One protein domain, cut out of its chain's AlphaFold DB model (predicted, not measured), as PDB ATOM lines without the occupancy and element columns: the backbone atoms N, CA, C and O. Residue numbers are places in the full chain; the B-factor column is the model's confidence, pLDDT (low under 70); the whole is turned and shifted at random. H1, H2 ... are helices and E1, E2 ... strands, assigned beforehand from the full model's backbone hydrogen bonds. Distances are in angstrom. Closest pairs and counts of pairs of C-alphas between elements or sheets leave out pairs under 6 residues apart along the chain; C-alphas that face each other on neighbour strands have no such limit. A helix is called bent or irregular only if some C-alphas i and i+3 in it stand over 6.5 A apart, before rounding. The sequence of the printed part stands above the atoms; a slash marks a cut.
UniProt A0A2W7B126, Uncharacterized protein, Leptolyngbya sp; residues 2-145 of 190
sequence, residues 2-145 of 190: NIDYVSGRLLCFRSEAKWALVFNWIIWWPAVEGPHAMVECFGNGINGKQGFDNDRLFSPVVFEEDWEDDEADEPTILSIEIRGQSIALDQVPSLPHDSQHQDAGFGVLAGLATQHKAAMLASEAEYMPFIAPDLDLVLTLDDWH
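This is residues 2 to 145 of the 190 residues of an uncharacterized protein of Leptolyngbya sp (UniProt A0A2W7B126). A twisted four-stranded sheet, E3 E2 E1 E7, and a smaller three-stranded sheet, E4 E5 E6, sit one after the other along an elongated body, and the kinked helix H1 packs between E1 and E2 on one side and E4 and E5 on the other. Short helix H2 covers part of the larger sheet farther along. The printed part has 144 residues, in the order E1 E2 E3 E4 E5 E6 H1 H2 E7; both sheets are antiparallel and the class is mixed, helices and strands. The whole is compact, with a radius of gyration of the C-alphas of 16.7 A and spans of 57 by 29 by 26 A.

Find C-alpha 4 at (177.294, 132.369, 189.164); from there E1 runs over residues 4 to 14, 29.3 A, and bends by 68 degrees at residue 7. E2, residues 19 to 29, is 29.0 A long and bends by 59 degrees at residue 26. E3 is residues 34 to 42, 25.0 A. E7, residues 136 to 141, ends at C-alpha 141 at (163.944, 117.939, 186.266). In the smaller sheet look for E4, residues 61 to 66, E5, residues 76 to 82, and E6, residues 85 to 87. H1, residues 104 to 120, starts at C-alpha 104 at (183.442, 132.634, 200.202), is 17.8 A long and has a kink of 87 degrees near residue 114; it is irregular, with C-alphas 115 and 118 8.6 A apart. H2, residues 124 to 130, is only just irregular, with C-alphas 126 and 129 6.7 A apart.

Begin at the larger sheet, where E1, E2 and E3 form a meander, each strand the antiparallel neighbour of the one before. Look for N 11 and O 22 at 2.8 A between E1 and E2, N 25 and O 38 at 2.8 A between E2 and E3, and N 12 and O 139 at 2.8 A between E1 and E7. H1 is on this sheet at a height of 8.9 A, over E2 and E1; its closest C-alphas to E1 are Ala 110 and Val 6, 5.8 A. H2 is on it too, at a height of 9.9 A, and only just slantwise to the strands, at 58 degrees to E2 on the local plane. H1 is also on the smaller sheet, a second meander, at a height of 9.5 A, along the strands. There N 64 and O 79 are 3.0 A apart, and N 82 and O 85 2.9 A. O i to N i+4 pairs are within hydrogen-bond range in 9 of 13 in H1 and 1 of 3 in H2, where 2 of 4 O i to N i+3 pairs are.

The C-alphas farthest apart are those of Glu 16 and Asp 69, 58.7 A. The printed part has no cut. The links E3 to E4 and E6 to H1 are long, with 18 and 16 residues. Mean pLDDT of the printed part is 90.5; residues 68 to 73 and 96 to 102 are under 70.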
ATOM      1  N   ASN A   2     177.593 139.422 185.966       81.44
ATOM      2  CA  ASN A   2     178.400 138.428 186.678       81.44
ATOM      3  C   ASN A   2     177.473 137.703 187.659       81.44
ATOM      4  O   ASN A   2     177.186 138.247 188.722       81.44
ATOM      5  N   ILE A   3     176.893 136.588 187.215       89.00
ATOM      6  CA  ILE A   3     175.991 135.744 188.003       89.00
ATOM      7  C   ILE A   3     176.540 134.331 187.922       89.00
ATOM      8  O   ILE A   3     176.650 133.788 186.818       89.00
ATOM      9  N   ASP A   4     176.813 133.738 189.076       90.31
ATOM     10  CA  ASP A   4     177.294 132.369 189.164       90.31
ATOM     11  C   ASP A   4     176.120 131.441 189.472       90.31
ATOM     12  O   ASP A   4     175.349 131.650 190.409       90.31
ATOM     13  N   TYR A   5     175.953 130.405 188.653       92.81
ATOM     14  CA  TYR A   5     174.862 129.445 188.784       92.81
ATOM     15  C   TYR A   5     175.324 128.256 189.625       92.81
ATOM     16  O   TYR A   5     176.242 127.534 189.241       92.81
ATOM     17  N   VAL A   6     174.653 128.013 190.752       93.62
ATOM     18  CA  VAL A   6     175.004 126.936 191.690       93.62
ATOM     19  C   VAL A   6     174.330 125.618 191.300       93.62
ATOM     20  O   VAL A   6     174.961 124.564 191.172       93.62
ATOM     21  N   SER A   7     173.009 125.669 191.148       95.31
ATOM     22  CA  SER A   7     172.153 124.545 190.763       95.31
ATOM     23  C   SER A   7     170.811 125.079 190.268       95.31
ATOM     24  O   SER A   7     170.539 126.273 190.359       95.31
ATOM     25  N   GLY A   8     169.935 124.210 189.776       96.56
ATOM     26  CA  GLY A   8     168.599 124.627 189.374       96.56
ATOM     27  C   GLY A   8     167.607 123.489 189.263       96.56
ATOM     28  O   GLY A   8     167.918 122.336 189.547       96.56
ATOM     29  N   ARG A   9     166.399 123.843 188.842       98.38
ATOM     30  CA  ARG A   9     165.297 122.952 188.507       98.38
ATOM     31  C   ARG A   9     164.625 123.470 187.247       98.38
ATOM     32  O   ARG A   9     164.296 124.649 187.151       98.38
ATOM     33  N   LEU A  10     164.389 122.576 186.298       98.56
ATOM     34  CA  LEU A  10     163.643 122.866 185.084       98.56
ATOM     35  C   LEU A  10     162.227 122.304 185.201       98.56
ATOM     36  O   LEU A  10     162.027 121.137 185.539       98.56
ATOM     37  N   LEU A  11     161.244 123.143 184.904       98.69
ATOM     38  CA  LEU A  11     159.826 122.811 184.942       98.69
ATOM     39  C   LEU A  11     159.233 122.980 183.541       98.69
ATOM     40  O   LEU A  11     159.466 123.988 182.874       98.69
ATOM     41  N   CYS A  12     158.461 121.991 183.100       98.69
ATOM     42  CA  CYS A  12     157.768 121.994 181.816       98.69
ATOM     43  C   CYS A  12     156.265 122.014 182.044       98.69
ATOM     44  O   CYS A  12     155.716 121.064 182.604       98.69
ATOM     45  N   PHE A  13     155.601 123.044 181.542       98.75
ATOM     46  CA  PHE A  13     154.158 123.197 181.616       98.75
ATOM     47  C   PHE A  13     153.542 123.196 180.217       98.75
ATOM     48  O   PHE A  13     154.145 123.719 179.273       98.75
ATOM     49  N   ARG A  14     152.332 122.655 180.064       98.25
ATOM     50  CA  ARG A  14     151.614 122.673 178.783       98.25
ATOM     51  C   ARG A  14     150.097 122.672 178.921       98.25
ATOM     52  O   ARG A  14     149.542 122.159 179.881       98.25
ATOM     53  N   SER A  15     149.445 123.148 177.872       97.62
ATOM     54  CA  SER A  15     148.051 122.867 177.529       97.62
ATOM     55  C   SER A  15     147.996 122.380 176.073       97.62
ATOM     56  O   SER A  15     149.035 122.100 175.474       97.62
ATOM     57  N   GLU A  16     146.815 122.226 175.471       94.62
ATOM     58  CA  GLU A  16     146.722 121.850 174.047       94.62
ATOM     59  C   GLU A  16     147.315 122.904 173.097       94.62
ATOM     60  O   GLU A  16     147.818 122.555 172.030       94.62
ATOM     61  N   ALA A  17     147.273 124.185 173.477       95.12
ATOM     62  CA  ALA A  17     147.666 125.304 172.615       95.12
ATOM     63  C   ALA A  17     148.910 126.065 173.103       95.12
ATOM     64  O   ALA A  17     149.499 126.846 172.345       95.12
ATOM     65  N   LYS A  18     149.303 125.881 174.368       97.69
ATOM     66  CA  LYS A  18     150.377 126.647 175.000       97.69
ATOM     67  C   LYS A  18     151.388 125.754 175.693       97.69
ATOM     68  O   LYS A  18     151.091 124.633 176.090       97.69
ATOM     69  N   TRP A  19     152.578 126.299 175.880       98.44
ATOM     70  CA  TRP A  19     153.628 125.690 176.676       98.44
ATOM     71  C   TRP A  19     154.432 126.752 177.418       98.44
ATOM     72  O   TRP A  19     154.475 127.922 177.017       98.44
ATOM     73  N   ALA A  20     155.080 126.318 178.491       98.31
ATOM     74  CA  ALA A  20     156.047 127.099 179.233       98.31
ATOM     75  C   ALA A  20     157.194 126.206 179.723       98.31
ATOM     76  O   ALA A  20     156.986 125.087 180.188       98.31
ATOM     77  N   LEU A  21     158.411 126.718 179.609       98.25
ATOM     78  CA  LEU A  21     159.604 126.231 180.280       98.25
ATOM     79  C   LEU A  21     159.981 127.251 181.343       98.25
ATOM     80  O   LEU A  21     160.076 128.441 181.045       98.25
ATOM     81  N   VAL A  22     160.207 126.777 182.560       98.31
ATOM     82  CA  VAL A  22     160.649 127.605 183.677       98.31
ATOM     83  C   VAL A  22     161.942 127.021 184.211       98.31
ATOM     84  O   VAL A  22     161.969 125.885 184.686       98.31
ATOM     85  N   PHE A  23     163.014 127.793 184.106       98.19
ATOM     86  CA  PHE A  23     164.268 127.510 184.779       98.19
ATOM     87  C   PHE A  23     164.255 128.243 186.110       98.19
ATOM     88  O   PHE A  23     164.114 129.460 186.156       98.19
ATOM     89  N   ASN A  24     164.358 127.485 187.187       98.31
ATOM     90  CA  ASN A  24     164.389 127.987 188.545       98.31
ATOM     91  C   ASN A  24     165.790 127.720 189.079       98.31
ATOM     92  O   ASN A  24     166.166 126.566 189.285       98.31
ATOM     93  N   TRP A  25     166.591 128.765 189.193       97.75
ATOM     94  CA  TRP A  25     168.012 128.682 189.489       97.75
ATOM     95  C   TRP A  25     168.300 129.124 190.910       97.75
ATOM     96  O   TRP A  25     167.678 130.056 191.403       97.75
ATOM     97  N   ILE A  26     169.288 128.487 191.526       97.69
ATOM     98  CA  ILE A  26     169.999 128.994 192.696       97.69
ATOM     99  C   ILE A  26     171.246 129.681 192.153       97.69
ATOM    100  O   ILE A  26     172.056 129.036 191.477       97.69
ATOM    101  N   ILE A  27     171.386 130.969 192.434       95.44
ATOM    102  CA  ILE A  27     172.477 131.793 191.923       95.44
ATOM    103  C   ILE A  27     173.185 132.545 193.044       95.44
ATOM    104  O   ILE A  27     172.588 132.863 194.073       95.44
ATOM    105  N   TRP A  28     174.446 132.870 192.797       93.00
ATOM    106  CA  TRP A  28     175.187 133.894 193.514       93.00
ATOM    107  C   TRP A  28     175.298 135.130 192.626       93.00
ATOM    108  O   TRP A  28     175.748 135.044 191.480       93.00
ATOM    109  N   TRP A  29     174.864 136.281 193.133       91.19
ATOM    110  CA  TRP A  29     174.960 137.537 192.405       91.19
ATOM    111  C   TRP A  29     175.432 138.666 193.331       91.19
ATOM    112  O   TRP A  29     174.626 139.264 194.046       91.19
ATOM    113  N   PRO A  30     176.727 139.034 193.272       85.31
ATOM    114  CA  PRO A  30     177.300 140.044 194.167       85.31
ATOM    115  C   PRO A  30     176.595 141.407 194.121       85.31
ATOM    116  O   PRO A  30     176.499 142.099 195.126       85.31
ATOM    117  N   ALA A  31     176.052 141.802 192.963       85.69
ATOM    118  CA  ALA A  31     175.410 143.112 192.805       85.69
ATOM    119  C   ALA A  31     174.048 143.242 193.512       85.69
ATOM    120  O   ALA A  31     173.488 144.336 193.537       85.69
ATOM    121  N   VAL A  32     173.503 142.140 194.027       85.88
ATOM    122  CA  VAL A  32     172.244 142.091 194.783       85.88
ATOM    123  C   VAL A  32     172.450 141.417 196.137       85.88
ATOM    124  O   VAL A  32     171.522 140.819 196.651       85.88
ATOM    125  N   GLU A  33     173.656 141.509 196.707       83.69
ATOM    126  CA  GLU A  33     173.965 140.973 198.046       83.69
ATOM    127  C   GLU A  33     173.928 139.433 198.103       83.69
ATOM    128  O   GLU A  33     173.459 138.834 199.065       83.69
ATOM    129  N   GLY A  34     174.428 138.767 197.055       88.69
ATOM    130  CA  GLY A  34     174.778 137.346 197.120       88.69
ATOM    131  C   GLY A  34     173.639 136.394 196.728       88.69
ATOM    132  O   GLY A  34     173.256 136.365 195.548       88.69
ATOM    133  N   PRO A  35     173.133 135.535 197.635       94.88
ATOM    134  CA  PRO A  35     172.402 134.327 197.270       94.88
ATOM    135  C   PRO A  35     170.941 134.602 196.898       94.88
ATOM    136  O   PRO A  35     170.168 135.133 197.689       94.88
ATOM    137  N   HIS A  36     170.524 134.178 195.706       96.44
ATOM    138  CA  HIS A  36     169.154 134.380 195.226       96.44
ATOM    139  C   HIS A  36     168.604 133.153 194.498       96.44
ATOM    140  O   HIS A  36     169.344 132.347 193.929       96.44
ATOM    141  N   ALA A  37     167.275 133.045 194.467       97.56
ATOM    142  CA  ALA A  37     166.588 132.264 193.454       97.56
ATOM    143  C   ALA A  37     166.239 133.156 192.264       97.56
ATOM    144  O   ALA A  37     165.644 134.220 192.430       97.56
ATOM    145  N   MET A  38     166.567 132.702 191.060       97.00
ATOM    146  CA  MET A  38     166.262 133.409 189.822       97.00
ATOM    147  C   MET A  38     165.405 132.543 188.911       97.00
ATOM    148  O   MET A  38     165.736 131.390 188.639       97.00
ATOM    149  N   VAL A  39     164.308 133.111 188.417       97.88
ATOM    150  CA  VAL A  39     163.384 132.426 187.516       97.88
ATOM    151  C   VAL A  39     163.512 132.976 186.094       97.88
ATOM    152  O   VAL A  39     163.339 134.166 185.841       97.88
ATOM    153  N   GLU A  40     163.770 132.089 185.135       96.88
ATOM    154  CA  GLU A  40     163.784 132.401 183.705       96.88
ATOM    155  C   GLU A  40     162.688 131.615 182.987       96.88
ATOM    156  O   GLU A  40     162.623 130.388 183.077       96.88
ATOM    157  N   CYS A  41     161.830 132.313 182.245       96.75
ATOM    158  CA  CYS A  41     160.633 131.715 181.657       96.75
ATOM    159  C   CYS A  41     160.609 131.837 180.133       96.75
ATOM    160  O   CYS A  41     160.828 132.920 179.591       96.75
ATOM    161  N   PHE A  42     160.249 130.760 179.437       97.12
ATOM    162  CA  PHE A  42     160.139 130.729 177.979       97.12
ATOM    163  C   PHE A  42     158.855 130.032 177.531       97.12
ATOM    164  O   PHE A  42     158.489 129.008 178.090       97.12
ATOM    165  N   GLY A  43     158.199 130.536 176.489       97.31
ATOM    166  CA  GLY A  43     157.040 129.895 175.863       97.31
ATOM    167  C   GLY A  43     155.841 130.820 175.684       97.31
ATOM    168  O   GLY A  43     155.758 131.903 176.260       97.31
ATOM    169  N   ASN A  44     154.881 130.403 174.861       96.88
ATOM    170  CA  ASN A  44     153.678 131.196 174.575       96.88
ATOM    171  C   ASN A  44     152.630 131.155 175.707       96.88
ATOM    172  O   ASN A  44     151.597 131.813 175.598       96.88
ATOM    173  N   GLY A  45     152.881 130.388 176.772       97.25
ATOM    174  CA  GLY A  45     152.103 130.381 178.009       97.25
ATOM    175  C   GLY A  45     152.681 131.235 179.136       97.25
ATOM    176  O   GLY A  45     152.239 131.078 180.266       97.25
ATOM    177  N   ILE A  46     153.663 132.101 178.868       97.19
ATOM    178  CA  ILE A  46     154.246 132.987 179.887       97.19
ATOM    179  C   ILE A  46     153.449 134.288 180.007       97.19
ATOM    180  O   ILE A  46     153.180 134.959 179.009       97.19
ATOM    181  N   ASN A  47     153.128 134.666 181.242       94.69
ATOM    182  CA  ASN A  47     152.615 135.985 181.587       94.69
ATOM    183  C   ASN A  47     153.802 136.950 181.744       94.69
ATOM    184  O   ASN A  47     154.715 136.711 182.536       94.69
ATOM    185  N   GLY A  48     153.791 138.054 180.998       90.25
ATOM    186  CA  GLY A  48     154.861 139.053 181.038       90.25
ATOM    187  C   GLY A  48     156.024 138.743 180.089       90.25
ATOM    188  O   GLY A  48     155.836 138.187 179.005       90.25
ATOM    189  N   LYS A  49     157.233 139.171 180.463       90.88
ATOM    190  CA  LYS A  49     158.422 139.112 179.602       90.88
ATOM    191  C   LYS A  49     158.987 137.688 179.498       90.88
ATOM    192  O   LYS A  49     158.855 136.885 180.417       90.88
ATOM    193  N   GLN A  50     159.624 137.364 178.378       92.88
ATOM    194  CA  GLN A  50     160.374 136.111 178.187       92.88
ATOM    195  C   GLN A  50     161.806 136.256 178.735       92.88
ATOM    196  O   GLN A  50     162.370 137.350 178.682       92.88
ATOM    197  N   GLY A  51     162.407 135.159 179.193       92.31
ATOM    198  CA  GLY A  51     163.729 135.124 179.824       92.31
ATOM    199  C   GLY A  51     163.703 135.585 181.281       92.31
ATOM    200  O   GLY A  51     162.712 135.377 181.987       92.31
ATOM    201  N   PHE A  52     164.794 136.202 181.724       84.62
ATOM    202  CA  PHE A  52     164.888 136.868 183.022       84.62
ATOM    203  C   PHE A  52     164.240 138.268 183.002       84.62
ATOM    204  O   PHE A  52     164.323 139.006 182.008       84.62
ATOM    205  N   ASP A  53     163.631 138.640 184.126       85.88
ATOM    206  CA  ASP A  53     163.179 139.999 184.420       85.88
ATOM    207  C   ASP A  53     163.312 140.286 185.926       85.88
ATOM    208  O   ASP A  53     163.402 139.361 186.731       85.88
ATOM    209  N   ASN A  54     163.350 141.562 186.316       80.44
ATOM    210  CA  ASN A  54     163.679 141.966 187.690       80.44
ATOM    211  C   ASN A  54     162.660 141.478 188.738       80.44
ATOM    212  O   ASN A  54     163.009 141.349 189.905       80.44
ATOM    213  N   ASP A  55     161.415 141.201 188.342       89.25
ATOM    214  CA  ASP A  55     160.370 140.645 189.211       89.25
ATOM    215  C   ASP A  55     160.504 139.127 189.434       89.25
ATOM    216  O   ASP A  55     159.673 138.528 190.113       89.25
ATOM    217  N   ARG A  56     161.556 138.503 188.885       93.69
ATOM    218  CA  ARG A  56     161.832 137.058 188.955       93.69
ATOM    219  C   ARG A  56     163.057 136.709 189.789       93.69
ATOM    220  O   ARG A  56     163.633 135.632 189.620       93.69
ATOM    221  N   LEU A  57     163.458 137.626 190.659       95.31
ATOM    222  CA  LEU A  57     164.513 137.432 191.637       95.31
ATOM    223  C   LEU A  57     163.884 137.335 193.032       95.31
ATOM    224  O   LEU A  57     163.112 138.204 193.431       95.31
ATOM    225  N   PHE A  58     164.209 136.273 193.761       96.81
ATOM    226  CA  PHE A  58     163.674 135.979 195.087       96.81
ATOM    227  C   PHE A  58     164.826 135.718 196.055       96.81
ATOM    228  O   PHE A  58     165.852 135.174 195.650       96.81
ATOM    229  N   SER A  59     164.636 136.034 197.336       96.62
ATOM    230  CA  SER A  59     165.654 135.864 198.385       96.62
ATOM    231  C   SER A  59     165.226 134.763 199.367       96.62
ATOM    232  O   SER A  59     164.817 135.043 200.494       96.62
ATOM    233  N   PRO A  60     165.218 133.484 198.940       97.50
ATOM    234  CA  PRO A  60     164.902 132.370 199.826       97.50
ATOM    235  C   PRO A  60     166.022 132.090 200.823       97.50
ATOM    236  O   PRO A  60     165.770 131.414 201.815       97.50
ATOM    237  N   VAL A  61     167.232 132.563 200.535       97.12
ATOM    238  CA  VAL A  61     168.420 132.444 201.370       97.12
ATOM    239  C   VAL A  61     168.860 133.852 201.730       97.12
ATOM    240  O   VAL A  61     168.870 134.722 200.864       97.12
ATOM    241  N   VAL A  62     169.200 134.065 202.993       95.25
ATOM    242  CA  VAL A  62     169.736 135.330 203.491       95.25
ATOM    243  C   VAL A  62     170.998 135.015 204.274       95.25
ATOM    244  O   VAL A  62     170.978 134.134 205.138       95.25
ATOM    245  N   PHE A  63     172.083 135.709 203.943       93.00
ATOM    246  CA  PHE A  63     173.312 135.708 204.724       93.00
ATOM    247  C   PHE A  63     173.381 137.013 205.509       93.00
ATOM    248  O   PHE A  63     173.118 138.086 204.969       93.00
ATOM    249  N   GLU A  64     173.705 136.910 206.789       90.88
ATOM    250  CA  GLU A  64     174.165 138.048 207.573       90.88
ATOM    251  C   GLU A  64     175.688 138.019 207.554       90.88
ATOM    252  O   GLU A  64     176.293 137.009 207.921       90.88
ATOM    253  N   GLU A  65     176.297 139.104 207.099       88.25
ATOM    254  CA  GLU A  65     177.730 139.203 206.849       88.25
ATOM    255  C   GLU A  65     178.334 140.337 207.675       88.25
ATOM    256  O   GLU A  65     177.723 141.398 207.826       88.25
ATOM    257  N   ASP A  66     179.541 140.110 208.190       84.88
ATOM    258  CA  ASP A  66     180.356 141.121 208.854       84.88
ATOM    259  C   ASP A  66     181.631 141.386 208.063       84.88
ATOM    260  O   ASP A  66     182.367 140.468 207.685       84.88
ATOM    261  N   TRP A  67     181.892 142.668 207.855       81.88
ATOM    262  CA  TRP A  67     183.115 143.179 207.262       81.88
ATOM    263  C   TRP A  67     183.925 143.778 208.409       81.88
ATOM    264  O   TRP A  67     183.857 144.978 208.668       81.88
ATOM    265  N   GLU A  68     184.632 142.912 209.149       69.06
ATOM    266  CA  GLU A  68     185.339 143.279 210.389       69.06
ATOM    267  C   GLU A  68     186.364 144.428 210.190       69.06
ATOM    268  O   GLU A  68     186.713 145.105 211.161       69.06
ATOM    269  N   ASP A  69     186.825 144.675 208.952       64.50
ATOM    270  CA  ASP A  69     187.668 145.810 208.540       64.50
ATOM    271  C   ASP A  69     187.427 146.164 207.051       64.50
ATOM    272  O   ASP A  69     187.180 145.271 206.239       64.50
ATOM    273  N   ASP A  70     187.572 147.440 206.662       60.75
ATOM    274  CA  ASP A  70     187.452 147.912 205.262       60.75
ATOM    275  C   ASP A  70     188.557 147.319 204.345       60.75
ATOM    276  O   ASP A  70     188.505 147.458 203.121       60.75
ATOM    277  N   GLU A  71     189.573 146.678 204.939       60.72
ATOM    278  CA  GLU A  71     190.701 145.994 204.284       60.72
ATOM    279  C   GLU A  71     190.506 144.463 204.173       60.72
ATOM    280  O   GLU A  71     191.391 143.774 203.663       60.72
ATOM    281  N   ALA A  72     189.399 143.899 204.672       64.69
ATOM    282  CA  ALA A  72     189.125 142.469 204.532       64.69
ATOM    283  C   ALA A  72     188.794 142.115 203.070       64.69
ATOM    284  O   ALA A  72     187.927 142.732 202.453       64.69
ATOM    285  N   ASP A  73     189.462 141.091 202.531       68.06
ATOM    286  CA  ASP A  73     189.235 140.631 201.153       68.06
ATOM    287  C   ASP A  73     187.868 139.927 200.985       68.06
ATOM    288  O   ASP A  73     187.317 139.916 199.884       68.06
ATOM    289  N   GLU A  74     187.309 139.356 202.062       72.62
ATOM    290  CA  GLU A  74     186.046 138.600 202.071       72.62
ATOM    291  C   GLU A  74     185.273 138.810 203.394       72.62
ATOM    292  O   GLU A  74     185.904 138.951 204.451       72.62
ATOM    293  N   PRO A  75     183.924 138.797 203.375       79.94
ATOM    294  CA  PRO A  75     183.122 138.929 204.584       79.94
ATOM    295  C   PRO A  75     183.124 137.649 205.419       79.94
ATOM    296  O   PRO A  75     183.194 136.531 204.902       79.94
ATOM    297  N   THR A  76     182.922 137.803 206.726       84.56
ATOM    298  CA  THR A  76     182.584 136.674 207.598       84.56
ATOM    299  C   THR A  76     181.071 136.483 207.623       84.56
ATOM    300  O   THR A  76     180.337 137.372 208.044       84.56
ATOM    301  N   ILE A  77     180.588 135.304 207.224       88.75
ATOM    302  CA  ILE A  77     179.164 134.959 207.348       88.75
ATOM    303  C   ILE A  77     178.853 134.666 208.820       88.75
ATOM    304  O   ILE A  77     179.332 133.681 209.385       88.75
ATOM    305  N   LEU A  78     178.032 135.517 209.430       90.31
ATOM    306  CA  LEU A  78     177.600 135.427 210.823       90.31
ATOM    307  C   LEU A  78     176.410 134.485 211.002       90.31
ATOM    308  O   LEU A  78     176.349 133.724 211.971       90.31
ATOM    309  N   SER A  79     175.443 134.550 210.087       93.44
ATOM    310  CA  SER A  79     174.229 133.743 210.155       93.44
ATOM    311  C   SER A  79     173.684 133.418 208.767       93.44
ATOM    312  O   SER A  79     173.938 134.114 207.784       93.44
ATOM    313  N   ILE A  80     172.966 132.297 208.688       95.56
ATOM    314  CA  ILE A  80     172.323 131.818 207.468       95.56
ATOM    315  C   ILE A  80     170.865 131.545 207.792       95.56
ATOM    316  O   ILE A  80     170.555 130.809 208.733       95.56
ATOM    317  N   GLU A  81     169.973 132.060 206.955       97.25
ATOM    318  CA  GLU A  81     168.563 131.701 206.973       97.25
ATOM    319  C   GLU A  81     168.125 131.156 205.619       97.25
ATOM    320  O   GLU A  81     168.470 131.694 204.569       97.25
ATOM    321  N   ILE A  82     167.304 130.106 205.644       97.81
ATOM    322  CA  ILE A  82     166.572 129.626 204.472       97.81
ATOM    323  C   ILE A  82     165.085 129.741 204.784       97.81
ATOM    324  O   ILE A  82     164.572 129.063 205.671       97.81
ATOM    325  N   ARG A  83     164.377 130.617 204.064       97.12
ATOM    326  CA  ARG A  83     162.945 130.907 204.265       97.12
ATOM    327  C   ARG A  83     162.617 131.300 205.715       97.12
ATOM    328  O   ARG A  83     161.604 130.872 206.263       97.12
ATOM    329  N   GLY A  84     163.492 132.095 206.333       96.81
ATOM    330  CA  GLY A  84     163.377 132.523 207.732       96.81
ATOM    331  C   GLY A  84     163.686 131.429 208.761       96.81
ATOM    332  O   GLY A  84     163.435 131.613 209.950       96.81
ATOM    333  N   GLN A  85     164.181 130.262 208.330       97.12
ATOM    334  CA  GLN A  85     164.676 129.222 209.227       97.12
ATOM    335  C   GLN A  85     166.194 129.314 209.322       97.12
ATOM    336  O   GLN A  85     166.887 129.149 208.320       97.12
ATOM    337  N   SER A  86     166.697 129.548 210.533       97.31
ATOM    338  CA  SER A  86     168.134 129.596 210.796       97.31
ATOM    339  C   SER A  86     168.792 128.235 210.545       97.31
ATOM    340  O   SER A  86     168.282 127.196 210.979       97.31
ATOM    341  N   ILE A  87     169.929 128.258 209.851       96.56
ATOM    342  CA  ILE A  87     170.796 127.111 209.591       96.56
ATOM    343  C   ILE A  87     172.092 127.305 210.376       96.56
ATOM    344  O   ILE A  87     172.705 128.371 210.333       96.56
ATOM    345  N   ALA A  88     172.520 126.270 211.097       93.12
ATOM    346  CA  ALA A  88     173.775 126.324 211.831       93.12
ATOM    347  C   ALA A  88     174.966 126.234 210.860       93.12
ATOM    348  O   ALA A  88     175.012 125.348 210.005       93.12
ATOM    349  N   LEU A  89     175.934 127.144 210.994       87.69
ATOM    350  CA  LEU A  89     177.095 127.241 210.096       87.69
ATOM    351  C   LEU A  89     177.931 125.955 210.052       87.69
ATOM    352  O   LEU A  89     178.444 125.580 209.002       87.69
ATOM    353  N   ASP A  90     178.029 125.242 211.172       89.44
ATOM    354  CA  ASP A  90     178.754 123.973 211.285       89.44
ATOM    355  C   ASP A  90     178.066 122.798 210.564       89.44
ATOM    356  O   ASP A  90     178.678 121.746 210.375       89.44
ATOM    357  N   GLN A  91     176.810 122.971 210.139       88.06
ATOM    358  CA  GLN A  91     176.069 121.997 209.337       88.06
ATOM    359  C   GLN A  91     176.273 122.191 207.834       88.06
ATOM    360  O   GLN A  91     175.946 121.285 207.063       88.06
ATOM    361  N   VAL A  92     176.829 123.331 207.405       88.56
ATOM    362  CA  VAL A  92     177.082 123.608 205.989       88.56
ATOM    363  C   VAL A  92     178.234 122.733 205.494       88.56
ATOM    364  O   VAL A  92     179.348 122.815 206.019       88.56
ATOM    365  N   PRO A  93     178.021 121.905 204.456       86.56
ATOM    366  CA  PRO A  93     179.105 121.146 203.852       86.56
ATOM    367  C   PRO A  93     180.199 122.068 203.318       86.56
ATOM    368  O   PRO A  93     179.953 122.891 202.439       86.56
ATOM    369  N   SER A  94     181.425 121.873 203.801       79.69
ATOM    370  CA  SER A  94     182.599 122.487 203.188       79.69
ATOM    371  C   SER A  94     182.842 121.835 201.829       79.69
ATOM    372  O   SER A  94     183.098 120.629 201.735       79.69
ATOM    373  N   LEU A  95     182.726 122.629 200.770       75.94
ATOM    374  CA  LEU A  95     183.106 122.222 199.424       75.94
ATOM    375  C   LEU A  95     184.542 122.674 199.134       75.94
ATOM    376  O   LEU A  95     185.004 123.654 199.723       75.94
ATOM    377  N   PRO A  96     185.278 121.970 198.253       62.66
ATOM    378  CA  PRO A  96     186.607 122.402 197.851       62.66
ATOM    379  C   PRO A  96     186.547 123.830 197.310       62.66
ATOM    380  O   PRO A  96     185.753 124.108 196.412       62.66
ATOM    381  N   HIS A  97     187.390 124.709 197.851       57.03
ATOM    382  CA  HIS A  97     187.527 126.064 197.338       57.03
ATOM    383  C   HIS A  97     188.055 125.987 195.906       57.03
ATOM    384  O   HIS A  97     189.151 125.470 195.664       57.03
ATOM    385  N   ASP A  98     187.265 126.457 194.950       59.31
ATOM    386  CA  ASP A  98     187.725 126.641 193.583       59.31
ATOM    387  C   ASP A  98     188.334 128.037 193.465       59.31
ATOM    388  O   ASP A  98     187.702 129.028 193.810       59.31
ATOM    389  N   SER A  99     189.564 128.115 192.961       52.78
ATOM    390  CA  SER A  99     190.275 129.372 192.704       52.78
ATOM    391  C   SER A  99     189.567 130.315 191.719       52.78
ATOM    392  O   SER A  99     189.942 131.482 191.632       52.78
ATOM    393  N   GLN A 100     188.585 129.822 190.949       56.84
ATOM    394  CA  GLN A 100     187.797 130.642 190.018       56.84
ATOM    395  C   GLN A 100     186.668 131.419 190.708       56.84
ATOM    396  O   GLN A 100     186.265 132.459 190.197       56.84
ATOM    397  N   HIS A 101     186.203 130.956 191.870       60.88
ATOM    398  CA  HIS A 101     185.168 131.623 192.655       60.88
ATOM    399  C   HIS A 101     185.841 132.240 193.885       60.88
ATOM    400  O   HIS A 101     186.159 131.545 194.847       60.88
ATOM    401  N   GLN A 102     186.117 133.542 193.808       59.56
ATOM    402  CA  GLN A 102     186.825 134.310 194.845       59.56
ATOM    403  C   GLN A 102     185.910 134.768 195.988       59.56
ATOM    404  O   GLN A 102     186.315 135.583 196.796       59.56
ATOM    405  N   ASP A 103     184.661 134.308 196.015       71.88
ATOM    406  CA  ASP A 103     183.680 134.740 197.000       71.88
ATOM    407  C   ASP A 103     183.345 133.563 197.922       71.88
ATOM    408  O   ASP A 103     182.742 132.573 197.486       71.88
ATOM    409  N   ALA A 104     183.748 133.649 199.194       73.25
ATOM    410  CA  ALA A 104     183.442 132.634 200.202       73.25
ATOM    411  C   ALA A 104     181.937 132.333 200.298       73.25
ATOM    412  O   ALA A 104     181.548 131.182 200.544       73.25
ATOM    413  N   GLY A 105     181.084 133.327 200.034       86.31
ATOM    414  CA  GLY A 105     179.637 133.164 200.034       86.31
ATOM    415  C   GLY A 105     179.138 132.194 198.966       86.31
ATOM    416  O   GLY A 105     178.231 131.398 199.231       86.31
ATOM    417  N   PHE A 106     179.794 132.136 197.801       88.69
ATOM    418  CA  PHE A 106     179.472 131.144 196.773       88.69
ATOM    419  C   PHE A 106     179.699 129.713 197.275       88.69
ATOM    420  O   PHE A 106     178.837 128.847 197.102       88.69
ATOM    421  N   GLY A 107     180.842 129.454 197.918       87.69
ATOM    422  CA  GLY A 107     181.183 128.128 198.439       87.69
ATOM    423  C   GLY A 107     180.184 127.645 199.492       87.69
ATOM    424  O   GLY A 107     179.730 126.497 199.447       87.69
ATOM    425  N   VAL A 108     179.776 128.545 200.390       90.81
ATOM    426  CA  VAL A 108     178.742 128.285 201.401       90.81
ATOM    427  C   VAL A 108     177.388 128.020 200.744       90.81
ATOM    428  O   VAL A 108     176.744 127.014 201.058       90.81
ATOM    429  N   LEU A 109     176.977 128.843 199.774       93.69
ATOM    430  CA  LEU A 109     175.732 128.645 199.031       93.69
ATOM    431  C   LEU A 109     175.710 127.294 198.300       93.69
ATOM    432  O   LEU A 109     174.710 126.569 198.330       93.69
ATOM    433  N   ALA A 110     176.822 126.931 197.667       92.56
ATOM    434  CA  ALA A 110     176.988 125.658 196.985       92.56
ATOM    435  C   ALA A 110     176.917 124.465 197.949       92.56
ATOM    436  O   ALA A 110     176.297 123.451 197.608       92.56
ATOM    437  N   GLY A 111     177.493 124.594 199.149       92.38
ATOM    438  CA  GLY A 111     177.383 123.617 200.231       92.38
ATOM    439  C   GLY A 111     175.934 123.426 200.677       92.38
ATOM    440  O   GLY A 111     175.431 122.297 200.666       92.38
ATOM    441  N   LEU A 112     175.228 124.524 200.968       94.81
ATOM    442  CA  LEU A 112     173.805 124.519 201.331       94.81
ATOM    443  C   LEU A 112     172.943 123.838 200.265       94.81
ATOM    444  O   LEU A 112     172.083 123.019 200.596       94.81
ATOM    445  N   ALA A 113     173.198 124.112 198.983       94.81
ATOM    446  CA  ALA A 113     172.429 123.544 197.879       94.81
ATOM    447  C   ALA A 113     172.488 122.007 197.831       94.81
ATOM    448  O   ALA A 113     171.552 121.384 197.336       94.81
ATOM    449  N   THR A 114     173.521 121.366 198.383       93.00
ATOM    450  CA  THR A 114     173.589 119.891 198.434       93.00
ATOM    451  C   THR A 114     172.564 119.263 199.386       93.00
ATOM    452  O   THR A 114     172.207 118.099 199.214       93.00
ATOM    453  N   GLN A 115     172.066 120.026 200.365       94.38
ATOM    454  CA  GLN A 115     171.148 119.550 201.407       94.38
ATOM    455  C   GLN A 115     169.778 120.241 201.357       94.38
ATOM    456  O   GLN A 115     168.761 119.628 201.677       94.38
ATOM    457  N   HIS A 116     169.737 121.500 200.916       96.50
ATOM    458  CA  HIS A 116     168.570 122.376 201.026       96.50
ATOM    459  C   HIS A 116     168.038 122.887 199.680       96.50
ATOM    460  O   HIS A 116     167.161 123.753 199.672       96.50
ATOM    461  N   LYS A 117     168.491 122.325 198.542       96.56
ATOM    462  CA  LYS A 117     168.119 122.748 197.172       96.56
ATOM    463  C   LYS A 117     166.654 123.162 197.028       96.56
ATOM    464  O   LYS A 117     166.366 124.256 196.563       96.56
ATOM    465  N   ALA A 118     165.721 122.303 197.438       97.38
ATOM    466  CA  ALA A 118     164.293 122.547 197.244       97.38
ATOM    467  C   ALA A 118     163.776 123.816 197.950       97.38
ATOM    468  O   ALA A 118     162.911 124.491 197.404       97.38
ATOM    469  N   ALA A 119     164.302 124.146 199.134       98.00
ATOM    470  CA  ALA A 119     163.893 125.328 199.901       98.00
ATOM    471  C   ALA A 119     164.537 126.628 199.380       98.00
ATOM    472  O   ALA A 119     163.976 127.710 199.563       98.00
ATOM    473  N   MET A 120     165.687 126.497 198.714       98.19
ATOM    474  CA  MET A 120     166.472 127.591 198.131       98.19
ATOM    475  C   MET A 120     166.026 127.979 196.718       98.19
ATOM    476  O   MET A 120     166.487 128.980 196.190       98.19
ATOM    477  N   LEU A 121     165.167 127.186 196.080       98.50
ATOM    478  CA  LEU A 121     164.550 127.526 194.800       98.50
ATOM    479  C   LEU A 121     163.359 128.475 195.014       98.50
ATOM    480  O   LEU A 121     162.776 128.530 196.103       98.50
ATOM    481  N   ALA A 122     162.942 129.176 193.956       98.31
ATOM    482  CA  ALA A 122     161.659 129.868 193.963       98.31
ATOM    483  C   ALA A 122     160.532 128.844 194.183       98.31
ATOM    484  O   ALA A 122     160.497 127.777 193.564       98.31
ATOM    485  N   SER A 123     159.626 129.153 195.093       98.12
ATOM    486  CA  SER A 123     158.460 128.348 195.417       98.12
ATOM    487  C   SER A 123     157.428 128.409 194.296       98.12
ATOM    488  O   SER A 123     157.423 129.318 193.465       98.12
ATOM    489  N   GLU A 124     156.497 127.463 194.308       97.69
ATOM    490  CA  GLU A 124     155.381 127.459 193.365       97.69
ATOM    491  C   GLU A 124     154.567 128.753 193.417       97.69
ATOM    492  O   GLU A 124     154.257 129.325 192.375       97.69
ATOM    493  N   ALA A 125     154.305 129.278 194.615       97.56
ATOM    494  CA  ALA A 125     153.596 130.545 194.783       97.56
ATOM    495  C   ALA A 125     154.336 131.743 194.154       97.56
ATOM    496  O   ALA A 125     153.691 132.706 193.746       97.56
ATOM    497  N   GLU A 126     155.666 131.679 194.061       97.94
ATOM    498  CA  GLU A 126     156.503 132.736 193.487       97.94
ATOM    499  C   GLU A 126     156.587 132.655 191.960       97.94
ATOM    500  O   GLU A 126     156.500 133.690 191.306       97.94
ATOM    501  N   TYR A 127     156.718 131.458 191.370       97.00
ATOM    502  CA  TYR A 127     156.849 131.336 189.911       97.00
ATOM    503  C   TYR A 127     155.514 131.196 189.164       97.00
ATOM    504  O   TYR A 127     155.434 131.576 187.994       97.00
ATOM    505  N   MET A 128     154.458 130.662 189.793       97.25
ATOM    506  CA  MET A 128     153.162 130.442 189.127       97.25
ATOM    507  C   MET A 128     152.508 131.713 188.563       97.25
ATOM    508  O   MET A 128     151.891 131.609 187.503       97.25
ATOM    509  N   PRO A 129     152.651 132.915 189.161       96.81
ATOM    510  CA  PRO A 129     152.145 134.147 188.552       96.81
ATOM    511  C   PRO A 129     152.668 134.409 187.128       96.81
ATOM    512  O   PRO A 129     151.975 135.039 186.322       96.81
ATOM    513  N   PHE A 130     153.850 133.890 186.773       96.69
ATOM    514  CA  PHE A 130     154.439 134.035 185.435       96.69
ATOM    515  C   PHE A 130     153.921 133.015 184.419       96.69
ATOM    516  O   PHE A 130     154.301 133.077 183.250       96.69
ATOM    517  N   ILE A 131     153.076 132.074 184.835       97.56
ATOM    518  CA  ILE A 131     152.590 130.971 184.006       97.56
ATOM    519  C   ILE A 131     151.089 131.151 183.798       97.56
ATOM    520  O   ILE A 131     150.338 131.465 184.722       97.56
ATOM    521  N   ALA A 132     150.628 130.991 182.562       97.12
ATOM    522  CA  ALA A 132     149.207 131.042 182.271       97.12
ATOM    523  C   ALA A 132     148.469 129.926 183.044       97.12
ATOM    524  O   ALA A 132     148.942 128.789 183.092       97.12
ATOM    525  N   PRO A 133     147.301 130.227 183.640       96.19
ATOM    526  CA  PRO A 133     146.637 129.326 184.585       96.19
ATOM    527  C   PRO A 133     146.050 128.063 183.939       96.19
ATOM    528  O   PRO A 133     145.603 127.175 184.653       96.19
ATOM    529  N   ASP A 134     146.008 127.991 182.603       96.56
ATOM    530  CA  ASP A 134     145.510 126.838 181.846       96.56
ATOM    531  C   ASP A 134     146.569 125.758 181.577       96.56
ATOM    532  O   ASP A 134     146.258 124.767 180.919       96.56
ATOM    533  N   LEU A 135     147.816 125.954 182.019       98.31
ATOM    534  CA  LEU A 135     148.901 125.010 181.772       98.31
ATOM    535  C   LEU A 135     149.103 124.055 182.955       98.31
ATOM    536  O   LEU A 135     149.276 124.485 184.092       98.31
ATOM    537  N   ASP A 136     149.222 122.768 182.643       98.00
ATOM    538  CA  ASP A 136     149.554 121.711 183.593       98.00
ATOM    539  C   ASP A 136     151.066 121.457 183.625       98.00
ATOM    540  O   ASP A 136     151.718 121.419 182.576       98.00
ATOM    541  N   LEU A 137     151.627 121.226 184.815       98.56
ATOM    542  CA  LEU A 137     153.005 120.753 184.980       98.56
ATOM    543  C   LEU A 137     153.110 119.298 184.500       98.56
ATOM    544  O   LEU A 137     152.500 118.403 185.081       98.56
ATOM    545  N   VAL A 138     153.916 119.050 183.468       98.50
ATOM    546  CA  VAL A 138     154.084 117.709 182.874       98.50
ATOM    547  C   VAL A 138     155.444 117.078 183.136       98.50
ATOM    548  O   VAL A 138     155.582 115.862 183.025       98.50
ATOM    549  N   LEU A 139     156.464 117.872 183.474       98.62
ATOM    550  CA  LEU A 139     157.793 117.353 183.791       98.62
ATOM    551  C   LEU A 139     158.553 118.305 184.714       98.62
ATOM    552  O   LEU A 139     158.587 119.514 184.485       98.62
ATOM    553  N   THR A 140     159.221 117.731 185.711       98.56
ATOM    554  CA  THR A 140     160.168 118.417 186.593       98.56
ATOM    555  C   THR A 140     161.503 117.697 186.529       98.56
ATOM    556  O   THR A 140     161.556 116.485 186.729       98.56
ATOM    557  N   LEU A 141     162.575 118.442 186.269       98.31
ATOM    558  CA  LEU A 141     163.944 117.939 186.266       98.31
ATOM    559  C   LEU A 141     164.766 118.721 187.280       98.31
ATOM    560  O   LEU A 141     164.956 119.926 187.122       98.31
ATOM    561  N   ASP A 142     165.275 118.037 188.298       96.38
ATOM    562  CA  ASP A 142     166.271 118.629 189.189       96.38
ATOM    563  C   ASP A 142     167.639 118.731 188.522       96.38
ATOM    564  O   ASP A 142     168.389 119.647 188.828       96.38
ATOM    565  N   ASP A 143     167.947 117.852 187.574       94.12
ATOM    566  CA  ASP A 143     169.212 117.876 186.856       94.12
ATOM    567  C   ASP A 143     169.005 117.472 185.395       94.12
ATOM    568  O   ASP A 143     168.195 116.597 185.071       94.12
ATOM    569  N   TRP A 144     169.738 118.117 184.489       96.44
ATOM    570  CA  TRP A 144     169.710 117.800 183.062       96.44
ATOM    571  C   TRP A 144     171.053 118.105 182.403       96.44
ATOM    572  O   TRP A 144     171.956 118.681 183.006       96.44
ATOM    573  N   HIS A 145     171.203 117.681 181.151       95.75
ATOM    574  CA  HIS A 145     172.342 118.082 180.337       95.75
ATOM    575  C   HIS A 145     172.005 119.388 179.609       95.75
ATOM    576  O   HIS A 145     171.207 119.385 178.663       95.75
TER     577      HIS A 145